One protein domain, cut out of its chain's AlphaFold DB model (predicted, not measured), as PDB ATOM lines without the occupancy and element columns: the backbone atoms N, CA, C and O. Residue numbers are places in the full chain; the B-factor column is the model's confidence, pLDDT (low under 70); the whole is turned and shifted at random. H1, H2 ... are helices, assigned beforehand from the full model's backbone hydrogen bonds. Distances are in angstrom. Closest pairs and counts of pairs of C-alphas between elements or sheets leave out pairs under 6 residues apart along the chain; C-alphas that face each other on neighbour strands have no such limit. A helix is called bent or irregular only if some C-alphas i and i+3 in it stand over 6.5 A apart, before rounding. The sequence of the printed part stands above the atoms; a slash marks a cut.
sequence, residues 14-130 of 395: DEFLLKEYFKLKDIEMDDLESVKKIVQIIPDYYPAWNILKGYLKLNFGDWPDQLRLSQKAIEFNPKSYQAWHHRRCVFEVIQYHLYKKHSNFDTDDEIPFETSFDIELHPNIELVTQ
ATOM      1  N   ASP A  14      23.205  29.712 384.729       56.94
ATOM      2  CA  ASP A  14      22.942  31.152 384.724       56.94
ATOM      3  C   ASP A  14      24.225  31.936 385.031       56.94
ATOM      4  O   ASP A  14      24.492  32.924 384.356       56.94
ATOM      5  N   GLU A  15      25.064  31.487 385.975       64.12
ATOM      6  CA  GLU A  15      26.363  32.123 386.265       64.12
ATOM      7  C   GLU A  15      27.325  32.074 385.074       64.12
ATOM      8  O   GLU A  15      28.014  33.056 384.791       64.12
ATOM      9  N   PHE A  16      27.374  30.947 384.356       68.00
ATOM     10  CA  PHE A  16      28.174  30.822 383.141       68.00
ATOM     11  C   PHE A  16      27.663  31.756 382.041       68.00
ATOM     12  O   PHE A  16      28.451  32.520 381.487       68.00
ATOM     13  N   LEU A  17      26.351  31.770 381.778       63.72
ATOM     14  CA  LEU A  17      25.740  32.672 380.796       63.72
ATOM     15  C   LEU A  17      25.914  34.148 381.175       63.72
ATOM     16  O   LEU A  17      26.197  34.965 380.304       63.72
ATOM     17  N   LEU A  18      25.803  34.494 382.461       67.56
ATOM     18  CA  LEU A  18      26.090  35.832 382.987       67.56
ATOM     19  C   LEU A  18      27.565  36.196 382.794       67.56
ATOM     20  O   LEU A  18      27.864  37.301 382.350       67.56
ATOM     21  N   LYS A  19      28.494  35.279 383.077       70.81
ATOM     22  CA  LYS A  19      29.931  35.495 382.866       70.81
ATOM     23  C   LYS A  19      30.261  35.682 381.390       70.81
ATOM     24  O   LYS A  19      31.027  36.582 381.057       70.81
ATOM     25  N   GLU A  20      29.685  34.865 380.514       68.62
ATOM     26  CA  GLU A  20      29.809  35.036 379.070       68.62
ATOM     27  C   GLU A  20      29.210  36.379 378.634       68.62
ATOM     28  O   GLU A  20      29.903  37.153 377.983       68.62
ATOM     29  N   TYR A  21      27.998  36.731 379.085       66.75
ATOM     30  CA  TYR A  21      27.364  38.034 378.842       66.75
ATOM     31  C   TYR A  21      28.251  39.212 379.271       66.75
ATOM     32  O   TYR A  21      28.411  40.177 378.526       66.75
ATOM     33  N   PHE A  22      28.903  39.129 380.432       69.56
ATOM     34  CA  PHE A  22      29.841  40.163 380.875       69.56
ATOM     35  C   PHE A  22      31.116  40.227 380.027       69.56
ATOM     36  O   PHE A  22      31.645  41.320 379.857       69.56
ATOM     37  N   LYS A  23      31.579  39.119 379.427       65.19
ATOM     38  CA  LYS A  23      32.666  39.166 378.427       65.19
ATOM     39  C   LYS A  23      32.257  39.886 377.141       65.19
ATOM     40  O   LYS A  23      33.138  40.264 376.380       65.19
ATOM     41  N   LEU A  24      30.958  40.018 376.878       63.44
ATOM     42  CA  LEU A  24      30.404  40.603 375.653       63.44
ATOM     43  C   LEU A  24      30.060  42.080 375.795       63.44
ATOM     44  O   LEU A  24      29.957  42.756 374.778       63.44
ATOM     45  N   LYS A  25      29.899  42.583 377.026       64.94
ATOM     46  CA  LYS A  25      29.558  43.987 377.290       64.94
ATOM     47  C   LYS A  25      30.516  44.963 376.595       64.94
ATOM     48  O   LYS A  25      30.084  46.033 376.185       64.94
ATOM     49  N   ASP A  26      31.770  44.547 376.439       66.94
ATOM     50  CA  ASP A  26      32.847  45.361 375.883       66.94
ATOM     51  C   ASP A  26      33.313  44.872 374.492       66.94
ATOM     52  O   ASP A  26      34.293  45.391 373.964       66.94
ATOM     53  N   ILE A  27      32.666  43.854 373.894       70.94
ATOM     54  CA  ILE A  27      32.993  43.397 372.530       70.94
ATOM     55  C   ILE A  27      32.114  44.158 371.541       70.94
ATOM     56  O   ILE A  27      30.938  43.842 371.357       70.94
ATOM     57  N   GLU A  28      32.709  45.143 370.879       74.50
ATOM     58  CA  GLU A  28      32.070  45.896 369.803       74.50
ATOM     59  C   GLU A  28      32.089  45.092 368.487       74.50
ATOM     60  O   GLU A  28      32.979  44.281 368.229       74.50
ATOM     61  N   MET A  29      31.074  45.274 367.636       81.81
ATOM     62  CA  MET A  29      30.960  44.597 366.330       81.81
ATOM     63  C   MET A  29      31.695  45.374 365.230       81.81
ATOM     64  O   MET A  29      31.146  45.605 364.148       81.81
ATOM     65  N   ASP A  30      32.916  45.794 365.536       79.25
ATOM     66  CA  ASP A  30      33.687  46.727 364.710       79.25
ATOM     67  C   ASP A  30      34.563  46.011 363.681       79.25
ATOM     68  O   ASP A  30      34.920  46.576 362.647       79.25
ATOM     69  N   ASP A  31      34.865  44.737 363.932       85.19
ATOM     70  CA  ASP A  31      35.662  43.886 363.062       85.19
ATOM     71  C   ASP A  31      35.091  42.460 362.966       85.19
ATOM     72  O   ASP A  31      34.265  42.012 363.769       85.19
ATOM     73  N   LEU A  32      35.542  41.724 361.948       87.25
ATOM     74  CA  LEU A  32      35.029  40.388 361.649       87.25
ATOM     75  C   LEU A  32      35.339  39.366 362.749       87.25
ATOM     76  O   LEU A  32      34.540  38.454 362.970       87.25
ATOM     77  N   GLU A  33      36.487  39.477 363.412       89.62
ATOM     78  CA  GLU A  33      36.898  38.529 364.446       89.62
ATOM     79  C   GLU A  33      36.038  38.698 365.700       89.62
ATOM     80  O   GLU A  33      35.552  37.710 366.260       89.62
ATOM     81  N   SER A  34      35.740  39.944 366.071       86.69
ATOM     82  CA  SER A  34      34.790  40.260 367.140       86.69
ATOM     83  C   SER A  34      33.396  39.703 366.840       86.69
ATOM     84  O   SER A  34      32.810  39.011 367.676       86.69
ATOM     85  N   VAL A  35      32.898  39.866 365.608       90.06
ATOM     86  CA  VAL A  35      31.613  39.284 365.168       90.06
ATOM     87  C   VAL A  35      31.626  37.747 365.233       90.06
ATOM     88  O   VAL A  35      30.680  37.142 365.749       90.06
ATOM     89  N   LYS A  36      32.701  37.095 364.765       92.69
ATOM     90  CA  LYS A  36      32.872  35.629 364.843       92.69
ATOM     91  C   LYS A  36      32.914  35.131 366.287       92.69
ATOM     92  O   LYS A  36      32.395  34.053 366.584       92.69
ATOM     93  N   LYS A  37      33.534  35.885 367.191       88.44
ATOM     94  CA  LYS A  37      33.591  35.552 368.615       88.44
ATOM     95  C   LYS A  37      32.216  35.675 369.268       88.44
ATOM     96  O   LYS A  37      31.822  34.767 369.997       88.44
ATOM     97  N   ILE A  38      31.465  36.734 368.953       88.69
ATOM     98  CA  ILE A  38      30.109  36.946 369.480       88.69
ATOM     99  C   ILE A  38      29.212  35.750 369.169       88.69
ATOM    100  O   ILE A  38      28.591  35.224 370.084       88.69
ATOM    101  N   VAL A  39      29.174  35.263 367.925       91.94
ATOM    102  CA  VAL A  39      28.263  34.157 367.566       91.94
ATOM    103  C   VAL A  39      28.634  32.800 368.174       91.94
ATOM    104  O   VAL A  39      27.779  31.929 368.284       91.94
ATOM    105  N   GLN A  40      29.892  32.608 368.585       88.81
ATOM    106  CA  GLN A  40      30.326  31.394 369.292       88.81
ATOM    107  C   GLN A  40      29.948  31.420 370.779       88.81
ATOM    108  O   GLN A  40      29.822  30.363 371.386       88.81
ATOM    109  N   ILE A  41      29.773  32.612 371.357       83.06
ATOM    110  CA  ILE A  41      29.433  32.810 372.774       83.06
ATOM    111  C   ILE A  41      27.922  33.029 372.950       83.06
ATOM    112  O   ILE A  41      27.313  32.485 373.867       83.06
ATOM    113  N   ILE A  42      27.300  33.791 372.044       86.06
ATOM    114  CA  ILE A  42      25.850  33.981 371.934       86.06
ATOM    115  C   ILE A  42      25.371  33.503 370.559       86.06
ATOM    116  O   ILE A  42      25.125  34.311 369.654       86.06
ATOM    117  N   PRO A  43      25.160  32.192 370.384       90.06
ATOM    118  CA  PRO A  43      24.590  31.668 369.152       90.06
ATOM    119  C   PRO A  43      23.254  32.308 368.768       90.06
ATOM    120  O   PRO A  43      22.952  32.381 367.589       90.06
ATOM    121  N   ASP A  44      22.476  32.859 369.704       89.06
ATOM    122  CA  ASP A  44      21.178  33.476 369.389       89.06
ATOM    123  C   ASP A  44      21.240  34.984 369.076       89.06
ATOM    124  O   ASP A  44      20.212  35.621 368.822       89.06
ATOM    125  N   TYR A  45      22.433  35.587 369.045       88.12
ATOM    126  CA  TYR A  45      22.571  37.014 368.763       88.12
ATOM    127  C   TYR A  45      22.463  37.318 367.261       88.12
ATOM    128  O   TYR A  45      23.437  37.334 366.507       88.12
ATOM    129  N   TYR A  46      21.226  37.555 366.826       86.88
ATOM    130  CA  TYR A  46      20.840  37.763 365.428       86.88
ATOM    131  C   TYR A  46      21.661  38.822 364.657       86.88
ATOM    132  O   TYR A  46      22.050  38.523 363.523       86.88
ATOM    133  N   PRO A  47      21.988  40.011 365.216       87.31
ATOM    134  CA  PRO A  47      22.732  41.033 364.475       87.31
ATOM    135  C   PRO A  47      24.101  40.559 363.966       87.31
ATOM    136  O   PRO A  47      24.448  40.816 362.814       87.31
ATOM    137  N   ALA A  48      24.856  39.805 364.775       90.12
ATOM    138  CA  ALA A  48      26.167  39.293 364.368       90.12
ATOM    139  C   ALA A  48      26.059  38.269 363.226       90.12
ATOM    140  O   ALA A  48      26.825  38.326 362.261       90.12
ATOM    141  N   TRP A  49      25.055  37.387 363.265       92.69
ATOM    142  CA  TRP A  49      24.791  36.464 362.158       92.69
ATOM    143  C   TRP A  49      24.416  37.180 360.865       92.69
ATOM    144  O   TRP A  49      24.815  36.739 359.791       92.69
ATOM    145  N   ASN A  50      23.684  38.291 360.935       86.00
ATOM    146  CA  ASN A  50      23.363  39.068 359.740       86.00
ATOM    147  C   ASN A  50      24.597  39.695 359.090       86.00
ATOM    148  O   ASN A  50      24.712  39.654 357.863       86.00
ATOM    149  N   ILE A  51      25.549  40.187 359.889       86.50
ATOM    150  CA  ILE A  51      26.841  40.641 359.359       86.50
ATOM    151  C   ILE A  51      27.573  39.488 358.666       86.50
ATOM    152  O   ILE A  51      28.034  39.654 357.539       86.50
ATOM    153  N   LEU A  52      27.632  38.305 359.287       91.31
ATOM    154  CA  LEU A  52      28.306  37.136 358.704       91.31
ATOM    155  C   LEU A  52      27.656  36.663 357.398       91.31
ATOM    156  O   LEU A  52      28.366  36.277 356.469       91.31
ATOM    157  N   LYS A  53      26.323  36.722 357.291       88.00
ATOM    158  CA  LYS A  53      25.605  36.426 356.039       88.00
ATOM    159  C   LYS A  53      25.980  37.419 354.937       88.00
ATOM    160  O   LYS A  53      26.254  36.997 353.817       88.00
ATOM    161  N   GLY A  54      26.015  38.717 355.248       83.06
ATOM    162  CA  GLY A  54      26.457  39.755 354.308       83.06
ATOM    163  C   GLY A  54      27.912  39.555 353.874       83.06
ATOM    164  O   GLY A  54      28.211  39.544 352.681       83.06
ATOM    165  N   TYR A  55      28.798  39.291 354.837       86.31
ATOM    166  CA  TYR A  55      30.207  38.989 354.596       86.31
ATOM    167  C   TYR A  55      30.403  37.788 353.663       86.31
ATOM    168  O   TYR A  55      31.181  37.875 352.713       86.31
ATOM    169  N   LEU A  56      29.681  36.686 353.899       83.00
ATOM    170  CA  LEU A  56      29.775  35.464 353.096       83.00
ATOM    171  C   LEU A  56      29.377  35.691 351.631       83.00
ATOM    172  O   LEU A  56      29.999  35.117 350.740       83.00
ATOM    173  N   LYS A  57      28.376  36.541 351.368       78.06
ATOM    174  CA  LYS A  57      27.985  36.895 349.992       78.06
ATOM    175  C   LYS A  57      29.124  37.583 349.235       78.06
ATOM    176  O   LYS A  57      29.300  37.336 348.048       78.06
ATOM    177  N   LEU A  58      29.896  38.422 349.924       79.25
ATOM    178  CA  LEU A  58      31.027  39.154 349.344       79.25
ATOM    179  C   LEU A  58      32.311  38.310 349.284       79.25
ATOM    180  O   LEU A  58      33.153  38.528 348.418       79.25
ATOM    181  N   ASN A  59      32.457  37.335 350.186       78.12
ATOM    182  CA  ASN A  59      33.659  36.519 350.361       78.12
ATOM    183  C   ASN A  59      33.319  35.025 350.303       78.12
ATOM    184  O   ASN A  59      33.569  34.282 351.253       78.12
ATOM    185  N   PHE A  60      32.752  34.571 349.180       77.69
ATOM    186  CA  PHE A  60      32.298  33.184 349.013       77.69
ATOM    187  C   PHE A  60      33.352  32.141 349.411       77.69
ATOM    188  O   PHE A  60      33.004  31.135 350.016       77.69
ATOM    189  N   GLY A  61      34.638  32.390 349.127       77.69
ATOM    190  CA  GLY A  61      35.741  31.475 349.453       77.69
ATOM    191  C   GLY A  61      35.845  31.080 350.933       77.69
ATOM    192  O   GLY A  61      36.402  30.027 351.233       77.69
ATOM    193  N   ASP A  62      35.250  31.862 351.835       80.56
ATOM    194  CA  ASP A  62      35.272  31.626 353.278       80.56
ATOM    195  C   ASP A  62      34.124  30.719 353.765       80.56
ATOM    196  O   ASP A  62      33.983  30.493 354.970       80.56
ATOM    197  N   TRP A  63      33.300  30.165 352.864       83.19
ATOM    198  CA  TRP A  63      32.219  29.241 353.230       83.19
ATOM    199  C   TRP A  63      32.662  28.069 354.141       83.19
ATOM    200  O   TRP A  63      31.891  27.748 355.052       83.19
ATOM    201  N   PRO A  64      33.870  27.460 354.014       84.12
ATOM    202  CA  PRO A  64      34.281  26.386 354.924       84.12
ATOM    203  C   PRO A  64      34.432  26.882 356.363       84.12
ATOM    204  O   PRO A  64      34.028  26.204 357.308       84.12
ATOM    205  N   ASP A  65      34.970  28.088 356.542       85.31
ATOM    206  CA  ASP A  65      35.136  28.699 357.859       85.31
ATOM    207  C   ASP A  65      33.784  29.092 358.460       85.31
ATOM    208  O   ASP A  65      33.593  28.965 359.669       85.31
ATOM    209  N   GLN A  66      32.810  29.483 357.629       90.81
ATOM    210  CA  GLN A  66      31.437  29.736 358.079       90.81
ATOM    211  C   GLN A  66      30.737  28.465 358.585       90.81
ATOM    212  O   GLN A  66      30.011  28.528 359.581       90.81
ATOM    213  N   LEU A  67      30.979  27.305 357.962       90.75
ATOM    214  CA  LEU A  67      30.471  26.025 358.475       90.75
ATOM    215  C   LEU A  67      31.123  25.649 359.809       90.75
ATOM    216  O   LEU A  67      30.411  25.241 360.728       90.75
ATOM    217  N   ARG A  68      32.443  25.834 359.961       90.50
ATOM    218  CA  ARG A  68      33.129  25.607 361.250       90.50
ATOM    219  C   ARG A  68      32.606  26.544 362.340       90.50
ATOM    220  O   ARG A  68      32.409  26.120 363.475       90.50
ATOM    221  N   LEU A  69      32.360  27.808 361.996       93.44
ATOM    222  CA  LEU A  69      31.823  28.816 362.907       93.44
ATOM    223  C   LEU A  69      30.412  28.457 363.390       93.44
ATOM    224  O   LEU A  69      30.152  28.451 364.591       93.44
ATOM    225  N   SER A  70      29.528  28.103 362.451       94.88
ATOM    226  CA  SER A  70      28.187  27.589 362.748       94.88
ATOM    227  C   SER A  70      28.251  26.334 363.617       94.88
ATOM    228  O   SER A  70      27.527  26.247 364.602       94.88
ATOM    229  N   GLN A  71      29.153  25.397 363.314       93.38
ATOM    230  CA  GLN A  71      29.292  24.166 364.086       93.38
ATOM    231  C   GLN A  71      29.673  24.447 365.543       93.38
ATOM    232  O   GLN A  71      28.995  23.945 366.432       93.38
ATOM    233  N   LYS A  72      30.670  25.300 365.803       89.50
ATOM    234  CA  LYS A  72      31.038  25.683 367.179       89.50
ATOM    235  C   LYS A  72      29.880  26.334 367.938       89.50
ATOM    236  O   LYS A  72      29.682  26.069 369.118       89.50
ATOM    237  N   ALA A  73      29.098  27.173 367.257       92.00
ATOM    238  CA  ALA A  73      27.915  27.786 367.850       92.00
ATOM    239  C   ALA A  73      26.829  26.745 368.189       92.00
ATOM    240  O   ALA A  73      26.200  26.842 369.240       92.00
ATOM    241  N   ILE A  74      26.643  25.725 367.342       91.06
ATOM    242  CA  ILE A  74      25.722  24.603 367.594       91.06
ATOM    243  C   ILE A  74      26.255  23.700 368.717       91.06
ATOM    244  O   ILE A  74      25.479  23.260 369.555       91.06
ATOM    245  N   GLU A  75      27.560  23.440 368.787       87.44
ATOM    246  CA  GLU A  75      28.176  22.680 369.888       87.44
ATOM    247  C   GLU A  75      27.955  23.370 371.242       87.44
ATOM    248  O   GLU A  75      27.720  22.697 372.244       87.44
ATOM    249  N   PHE A  76      27.969  24.707 371.266       85.44
ATOM    250  CA  PHE A  76      27.659  25.499 372.456       85.44
ATOM    251  C   PHE A  76      26.158  25.539 372.777       85.44
ATOM    252  O   PHE A  76      25.753  25.298 373.914       85.44
ATOM    253  N   ASN A  77      25.319  25.845 371.783       85.88
ATOM    254  CA  ASN A  77      23.862  25.845 371.907       85.88
ATOM    255  C   ASN A  77      23.227  25.068 370.739       85.88
ATOM    256  O   ASN A  77      22.894  25.660 369.703       85.88
ATOM    257  N   PRO A  78      22.958  23.760 370.920       87.62
ATOM    258  CA  PRO A  78      22.409  22.913 369.861       87.62
ATOM    259  C   PRO A  78      21.027  23.345 369.362       87.62
ATOM    260  O   PRO A  78      20.609  22.925 368.282       87.62
ATOM    261  N   LYS A  79      20.307  24.173 370.132       87.88
ATOM    262  CA  LYS A  79      18.961  24.673 369.810       87.88
ATOM    263  C   LYS A  79      18.960  26.090 369.247       87.88
ATOM    264  O   LYS A  79      17.885  26.660 369.086       87.88
ATOM    265  N   SER A  80      20.122  26.649 368.919       91.19
ATOM    266  CA  SER A  80      20.185  27.982 368.332       91.19
ATOM    267  C   SER A  80      19.605  28.008 366.920       91.19
ATOM    268  O   SER A  80      20.171  27.434 365.985       91.19
ATOM    269  N   TYR A  81      18.490  28.717 366.742       93.25
ATOM    270  CA  TYR A  81      17.872  28.897 365.429       93.25
ATOM    271  C   TYR A  81      18.843  29.557 364.444       93.25
ATOM    272  O   TYR A  81      18.962  29.128 363.297       93.25
ATOM    273  N   GLN A  82      19.553  30.586 364.898       94.00
ATOM    274  CA  GLN A  82      20.409  31.435 364.085       94.00
ATOM    275  C   GLN A  82      21.625  30.657 363.578       94.00
ATOM    276  O   GLN A  82      21.975  30.797 362.406       94.00
ATOM    277  N   ALA A  83      22.217  29.787 364.405       95.06
ATOM    278  CA  ALA A  83      23.360  28.969 364.006       95.06
ATOM    279  C   ALA A  83      22.995  27.929 362.929       95.06
ATOM    280  O   ALA A  83      23.724  27.785 361.940       95.06
ATOM    281  N   TRP A  84      21.843  27.257 363.069       95.12
ATOM    282  CA  TRP A  84      21.310  26.338 362.050       95.12
ATOM    283  C   TRP A  84      20.872  27.071 360.779       95.12
ATOM    284  O   TRP A  84      21.144  26.620 359.666       95.12
ATOM    285  N   HIS A  85      20.230  28.231 360.928       92.69
ATOM    286  CA  HIS A  85      19.824  29.063 359.800       92.69
ATOM    287  C   HIS A  85      21.032  29.594 359.023       92.69
ATOM    288  O   HIS A  85      21.009  29.606 357.796       92.69
ATOM    289  N   HIS A  86      22.103  30.016 359.702       93.75
ATOM    290  CA  HIS A  86      23.344  30.424 359.038       93.75
ATOM    291  C   HIS A  86      23.940  29.280 358.225       93.75
ATOM    292  O   HIS A  86      24.336  29.482 357.081       93.75
ATOM    293  N   ARG A  87      23.922  28.062 358.777       93.25
ATOM    294  CA  ARG A  87      24.355  26.854 358.067       93.25
ATOM    295  C   ARG A  87      23.569  26.639 356.776       93.25
ATOM    296  O   ARG A  87      24.169  26.429 355.727       93.25
ATOM    297  N   ARG A  88      22.240  26.784 356.823       90.50
ATOM    298  CA  ARG A  88      21.383  26.774 355.626       90.50
ATOM    299  C   ARG A  88      21.771  27.873 354.630       90.50
ATOM    300  O   ARG A  88      21.951  27.567 353.455       90.50
ATOM    301  N   CYS A  89      21.979  29.109 355.094       88.25
ATOM    302  CA  CYS A  89      22.404  30.211 354.228       88.25
ATOM    303  C   CYS A  89      23.721  29.909 353.505       88.25
ATOM    304  O   CYS A  89      23.862  30.251 352.333       88.25
ATOM    305  N   VAL A  90      24.681  29.256 354.172       88.88
ATOM    306  CA  VAL A  90      25.940  28.845 353.536       88.88
ATOM    307  C   VAL A  90      25.673  27.931 352.340       88.88
ATOM    308  O   VAL A  90      26.222  28.154 351.264       88.88
ATOM    309  N   PHE A  91      24.784  26.950 352.494       85.31
ATOM    310  CA  PHE A  91      24.421  26.040 351.410       85.31
ATOM    311  C   PHE A  91      23.653  26.721 350.277       85.31
ATOM    312  O   PHE A  91      23.933  26.441 349.115       85.31
ATOM    313  N   GLU A  92      22.735  27.634 350.589       80.06
ATOM    314  CA  GLU A  92      22.017  28.419 349.574       80.06
ATOM    315  C   GLU A  92      22.996  29.283 348.754       80.06
ATOM    316  O   GLU A  92      22.912  29.327 347.526       80.06
ATOM    317  N   VAL A  93      23.998  29.892 349.402       77.88
ATOM    318  CA  VAL A  93      25.063  30.647 348.717       77.88
ATOM    319  C   VAL A  93      25.944  29.733 347.857       77.88
ATOM    320  O   VAL A  93      26.296  30.116 346.738       77.88
ATOM    321  N   ILE A  94      26.291  28.535 348.343       80.19
ATOM    322  CA  ILE A  94      27.024  27.529 347.557       80.19
ATOM    323  C   ILE A  94      26.219  27.157 346.306       80.19
ATOM    324  O   ILE A  94      26.742  27.260 345.197       80.19
ATOM    325  N   GLN A  95      24.943  26.793 346.462       75.06
ATOM    326  CA  GLN A  95      24.048  26.436 345.355       75.06
ATOM    327  C   GLN A  95      23.940  27.565 344.319       75.06
ATOM    328  O   GLN A  95      24.070  27.305 343.121       75.06
ATOM    329  N   TYR A  96      23.796  28.815 344.770       71.19
ATOM    330  CA  TYR A  96      23.760  29.998 343.904       71.19
ATOM    331  C   TYR A  96      25.032  30.146 343.055       71.19
ATOM    332  O   TYR A  96      24.958  30.256 341.828       71.19
ATOM    333  N   HIS A  97      26.214  30.113 343.685       69.81
ATOM    334  CA  HIS A  97      27.489  30.293 342.978       69.81
ATOM    335  C   HIS A  97      27.731  29.191 341.947       69.81
ATOM    336  O   HIS A  97      28.316  29.432 340.889       69.81
ATOM    337  N   LEU A  98      27.257  27.983 342.239       67.56
ATOM    338  CA  LEU A  98      27.364  26.853 341.329       67.56
ATOM    339  C   LEU A  98      26.441  26.977 340.145       67.56
ATOM    340  O   LEU A  98      26.882  26.798 339.012       67.56
ATOM    341  N   TYR A  99      25.185  27.315 340.411       63.16
ATOM    342  CA  TYR A  99      24.219  27.559 339.361       63.16
ATOM    343  C   TYR A  99      24.756  28.607 338.380       63.16
ATOM    344  O   TYR A  99      24.831  28.322 337.189       63.16
ATOM    345  N   LYS A 100      25.251  29.749 338.884       61.81
ATOM    346  CA  LYS A 100      25.855  30.811 338.060       61.81
ATOM    347  C   LYS A 100      27.059  30.324 337.245       61.81
ATOM    348  O   LYS A 100      27.169  30.631 336.064       61.81
ATOM    349  N   LYS A 101      27.954  29.532 337.849       63.72
ATOM    350  CA  LYS A 101      29.142  28.992 337.165       63.72
ATOM    351  C   LYS A 101      28.788  28.039 336.017       63.72
ATOM    352  O   LYS A 101      29.523  27.980 335.036       63.72
ATOM    353  N   HIS A 102      27.712  27.269 336.155       57.19
ATOM    354  CA  HIS A 102      27.326  26.241 335.184       57.19
ATOM    355  C   HIS A 102      26.367  26.735 334.098       57.19
ATOM    356  O   HIS A 102      26.228  26.064 333.078       57.19
ATOM    357  N   SER A 103      25.707  27.874 334.298       53.34
ATOM    358  CA  SER A 103      24.636  28.335 333.418       53.34
ATOM    359  C   SER A 103      25.070  29.355 332.353       53.34
ATOM    360  O   SER A 103      24.243  29.726 331.530       53.34
ATOM    361  N   ASN A 104      26.348  29.774 332.302       51.12
ATOM    362  CA  ASN A 104      26.862  30.804 331.371       51.12
ATOM    363  C   ASN A 104      26.016  32.104 331.340       51.12
ATOM    364  O   ASN A 104      26.072  32.853 330.367       51.12
ATOM    365  N   PHE A 105      25.229  32.389 332.384       52.47
ATOM    366  CA  PHE A 105      24.493  33.647 332.493       52.47
ATOM    367  C   PHE A 105      25.452  34.754 332.931       52.47
ATOM    368  O   PHE A 105      25.946  34.754 334.061       52.47
ATOM    369  N   ASP A 106      25.701  35.685 332.016       47.97
ATOM    370  CA  ASP A 106      26.543  36.869 332.218       47.97
ATOM    371  C   ASP A 106      25.727  38.115 332.619       47.97
ATOM    372  O   ASP A 106      26.247  39.228 332.625       47.97
ATOM    373  N   THR A 107      24.442  37.961 332.950       43.41
ATOM    374  CA  THR A 107      23.534  39.089 333.204       43.41
ATOM    375  C   THR A 107      23.015  39.119 334.639       43.41
ATOM    376  O   THR A 107      22.768  38.082 335.256       43.41
ATOM    377  N   ASP A 108      22.845  40.340 335.156       44.72
ATOM    378  CA  ASP A 108      22.235  40.715 336.445       44.72
ATOM    379  C   ASP A 108      20.733  40.351 336.557       44.72
ATOM    380  O   ASP A 108      19.996  40.959 337.331       44.72
ATOM    381  N   ASP A 109      20.252  39.370 335.791       42.69
ATOM    382  CA  ASP A 109      18.858  38.936 335.840       42.69
ATOM    383  C   ASP A 109      18.592  38.121 337.119       42.69
ATOM    384  O   ASP A 109      19.358  37.222 337.489       42.69
ATOM    385  N   GLU A 110      17.495  38.446 337.810       41.66
ATOM    386  CA  GLU A 110      17.070  37.787 339.047       41.66
ATOM    387  C   GLU A 110      16.952  36.267 338.858       41.66
ATOM    388  O   GLU A 110      16.166  35.754 338.058       41.66
ATOM    389  N   ILE A 111      17.751  35.527 339.628       40.41
ATOM    390  CA  ILE A 111      17.720  34.064 339.663       40.41
ATOM    391  C   ILE A 111      16.361  33.617 340.233       40.41
ATOM    392  O   ILE A 111      15.957  34.134 341.270       40.41
ATOM    393  N   PRO A 112      15.682  32.603 339.656       36.88
ATOM    394  CA  PRO A 112      14.334  32.177 340.061       36.88
ATOM    395  C   PRO A 112      14.279  31.455 341.417       36.88
ATOM    396  O   PRO A 112      13.250  30.882 341.776       36.88
ATOM    397  N   PHE A 113      15.376  31.442 342.176       38.06
ATOM    398  CA  PHE A 113      15.304  31.059 343.573       38.06
ATOM    399  C   PHE A 113      14.628  32.212 344.309       38.06
ATOM    400  O   PHE A 113      15.197  33.298 344.388       38.06
ATOM    401  N   GLU A 114      13.456  31.962 344.899       37.62
ATOM    402  CA  GLU A 114      12.983  32.746 346.042       37.62
ATOM    403  C   GLU A 114      14.017  32.572 347.163       37.62
ATOM    404  O   GLU A 114      13.867  31.776 348.091       37.62
ATOM    405  N   THR A 115      15.142  33.273 347.058       41.12
ATOM    406  CA  THR A 115      16.009  33.486 348.194       41.12
ATOM    407  C   THR A 115      15.122  34.239 349.171       41.12
ATOM    408  O   THR A 115      14.716  35.359 348.873       41.12
ATOM    409  N   SER A 116      14.784  33.643 350.314       40.88
ATOM    410  CA  SER A 116      14.015  34.292 351.389       40.88
ATOM    411  C   SER A 116      14.808  35.430 352.063       40.88
ATOM    412  O   SER A 116      14.756  35.611 353.277       40.88
ATOM    413  N   PHE A 117      15.649  36.119 351.296       45.69
ATOM    414  CA  PHE A 117      16.758  36.952 351.713       45.69
ATOM    415  C   PHE A 117      16.414  38.427 351.539       45.69
ATOM    416  O   PHE A 117      17.169  39.177 350.925       45.69
ATOM    417  N   ASP A 118      15.345  38.860 352.194       38.19
ATOM    418  CA  ASP A 118      15.242  40.252 352.614       38.19
ATOM    419  C   ASP A 118      16.112  40.415 353.867       38.19
ATOM    420  O   ASP A 118      15.644  40.379 355.003       38.19
ATOM    421  N   ILE A 119      17.432  40.490 353.671       44.53
ATOM    422  CA  ILE A 119      18.342  40.921 354.735       44.53
ATOM    423  C   ILE A 119      18.539  42.415 354.540       44.53
ATOM    424  O   ILE A 119      19.257  42.828 353.630       44.53
ATOM    425  N   GLU A 120      17.928  43.213 355.412       44.41
ATOM    426  CA  GLU A 120      18.338  44.602 355.597       44.41
ATOM    427  C   GLU A 120      19.844  44.616 355.889       44.41
ATOM    428  O   GLU A 120      20.317  44.011 356.859       44.41
ATOM    429  N   LEU A 121      20.615  45.244 354.997       48.91
ATOM    430  CA  LEU A 121      22.057  45.395 355.156       48.91
ATOM    431  C   LEU A 121      22.316  46.142 356.464       48.91
ATOM    432  O   LEU A 121      21.949  47.305 356.615       48.91
ATOM    433  N   HIS A 122      22.939  45.462 357.424       54.53
ATOM    434  CA  HIS A 122      23.324  46.093 358.675       54.53
ATOM    435  C   HIS A 122      24.402  47.158 358.390       54.53
ATOM    436  O   HIS A 122      25.362  46.844 357.681       54.53
ATOM    437  N   PRO A 123      24.313  48.377 358.956       58.03
ATOM    438  CA  PRO A 123      25.251  49.471 358.668       58.03
ATOM    439  C   PRO A 123      26.721  49.096 358.922       58.03
ATOM    440  O   PRO A 123      27.613  49.507 358.188       58.03
ATOM    441  N   ASN A 124      26.983  48.216 359.893       62.31
ATOM    442  CA  ASN A 124      28.342  47.751 360.202       62.31
ATOM    443  C   ASN A 124      28.917  46.723 359.205       62.31
ATOM    444  O   ASN A 124      30.060  46.304 359.372       62.31
ATOM    445  N   ILE A 125      28.181  46.305 358.168       61.59
ATOM    446  CA  ILE A 125      28.749  45.433 357.124       61.59
ATOM    447  C   ILE A 125      29.931  46.132 356.440       61.59
ATOM    448  O   ILE A 125      30.954  45.496 356.201       61.59
ATOM    449  N   GLU A 126      29.840  47.438 356.182       59.47
ATOM    450  CA  GLU A 126      30.933  48.212 355.575       59.47
ATOM    451  C   GLU A 126      32.159  48.317 356.501       59.47
ATOM    452  O   GLU A 126      33.295  48.203 356.039       59.47
ATOM    453  N   LEU A 127      31.933  48.444 357.814       61.06
ATOM    454  CA  LEU A 127      32.987  48.472 358.838       61.06
ATOM    455  C   LEU A 127      33.743  47.141 358.921       61.06
ATOM    456  O   LEU A 127      34.967  47.128 359.024       61.06
ATOM    457  N   VAL A 128      33.023  46.027 358.815       59.25
ATOM    458  CA  VAL A 128      33.591  44.674 358.922       59.25
ATOM    459  C   VAL A 128      34.230  44.206 357.608       59.25
ATOM    460  O   VAL A 128      35.134  43.372 357.612       59.25
ATOM    461  N   THR A 129      33.785  44.743 356.470       56.62
ATOM    462  CA  THR A 129      34.293  44.384 355.134       56.62
ATOM    463  C   THR A 129      35.448  45.260 354.656       56.62
ATOM    464  O   THR A 129      35.919  45.024 353.541       56.62
ATOM    465  N   GLN A 130      35.894  46.237 355.472       51.53
ATOM    466  CA  GLN A 130      36.998  47.176 355.213       51.53
ATOM    467  C   GLN A 130      37.963  46.640 354.154       51.53
ATOM    468  O   GLN A 130      38.713  45.696 354.407       51.53
TER     469      GLN A 130
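Overview. This is residues 14 to 130 of the 395 residues of a protein of Hamiltosporidium tvaerminnensis (UniProt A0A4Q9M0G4). Four helices, H2 to H5, make an up-and-down bundle built from two helical hairpins, H2 with H3 and H4 with H5, each helix running against the one before it in the chain. H1 extends the bundle at one end, while H5, the longest helix, runs on past the others at the opposite end; from there the long link of residues 104 to 124 folds back to the short H6, which packs on H3. Residues 101 to 110, the end of H5 and the loop after it, stick out. The printed part has 117 residues with six named helices, H1 to H6 in order along the chain, and no named strand, and its class is all helix. It is compact, with a radius of gyration of the C-alphas of 15.5 A, yet elongated, spanning 54 by 29 by 22 A.

Arrangement. Start at H1, residues 14 to 24, which is close to but not clearly touching H2, residues 32 to 41; their closest C-alphas, Glu 20 and Ile 41, are 6.7 A apart, and the helices run opposite ways at a shallow tilt of 6 degrees. Next comes the hub, H3, residues 46 to 58, which touches four helices. It forms a hairpin with H2, touching it with residues 48 to 52 alone; the closest C-alphas are Val 35 and Ala 48, 5.5 A apart, and the tilt is a steep 44 degrees. H4, residues 60 to 76, and H3 touch only at the corner by their link, and only just, with 3 pairs of C-alphas within 8 A, the closest being Leu 56 and Trp 63 at 6.7 A. With residues 69 to 76 alone H4 touches H2, closest at the C-alphas of Gln 40 and Ala 73, 4.6 A apart, and the two run the same way at a shallow tilt of 27 degrees. H5, residues 81 to 103, forms a hairpin with H4, with the C-alphas of Ser 70 and Ala 83 closest at 5.2 A and a shallow tilt of 20 degrees. H5 also touches H3, closest at the C-alphas of Tyr 46 and Gln 82, 6.5 A apart, running the same way at a shallow tilt of 14 degrees. Last, H6, residues 125 to 128, touches H3 at residues 51 to 55 alone, with the C-alphas of Ile 51 and Ile 125 closest at 5.6 A. H1 is apart from H3, H4, H5 and H6. In H1, H3 and H5 every O i to N i+4 pair is within hydrogen-bond range; H2 has 5 of 6, H4 has 11 of 13, and H6 is too short for such a pair.

Along the chain. Find C-alpha 14 at (22.942, 31.152, 384.724), where H1 begins; it runs 15.1 A to C-alpha 24. H2 spans 14.6 A from Leu 32 to Ile 41, and H3 spans 19.1 A from Tyr 46 to Leu 58. H4 runs 25.1 A from Phe 60 to Phe 76 and is irregular: C-alphas 61 and 64 are 7.6 A apart. Find C-alpha 81 at (17.872, 28.897, 365.429); from there H5 runs 32.7 A to C-alpha 103 at (24.636, 28.335, 333.418). H6 runs 5.2 A from Ile 125 to C-alpha 128 at (33.591, 44.674, 358.922).

Size, cuts and confidence. The two C-alphas farthest apart are those of Glu 15 and Asn 104, at 54.9 A. The printed part has no cut. The link from H5 to H6 is long, with 21 residues. The model's mean pLDDT over the printed part is 74.0; look for values under 70 at residues 14 to 18, 20 to 26 and 97 to 130.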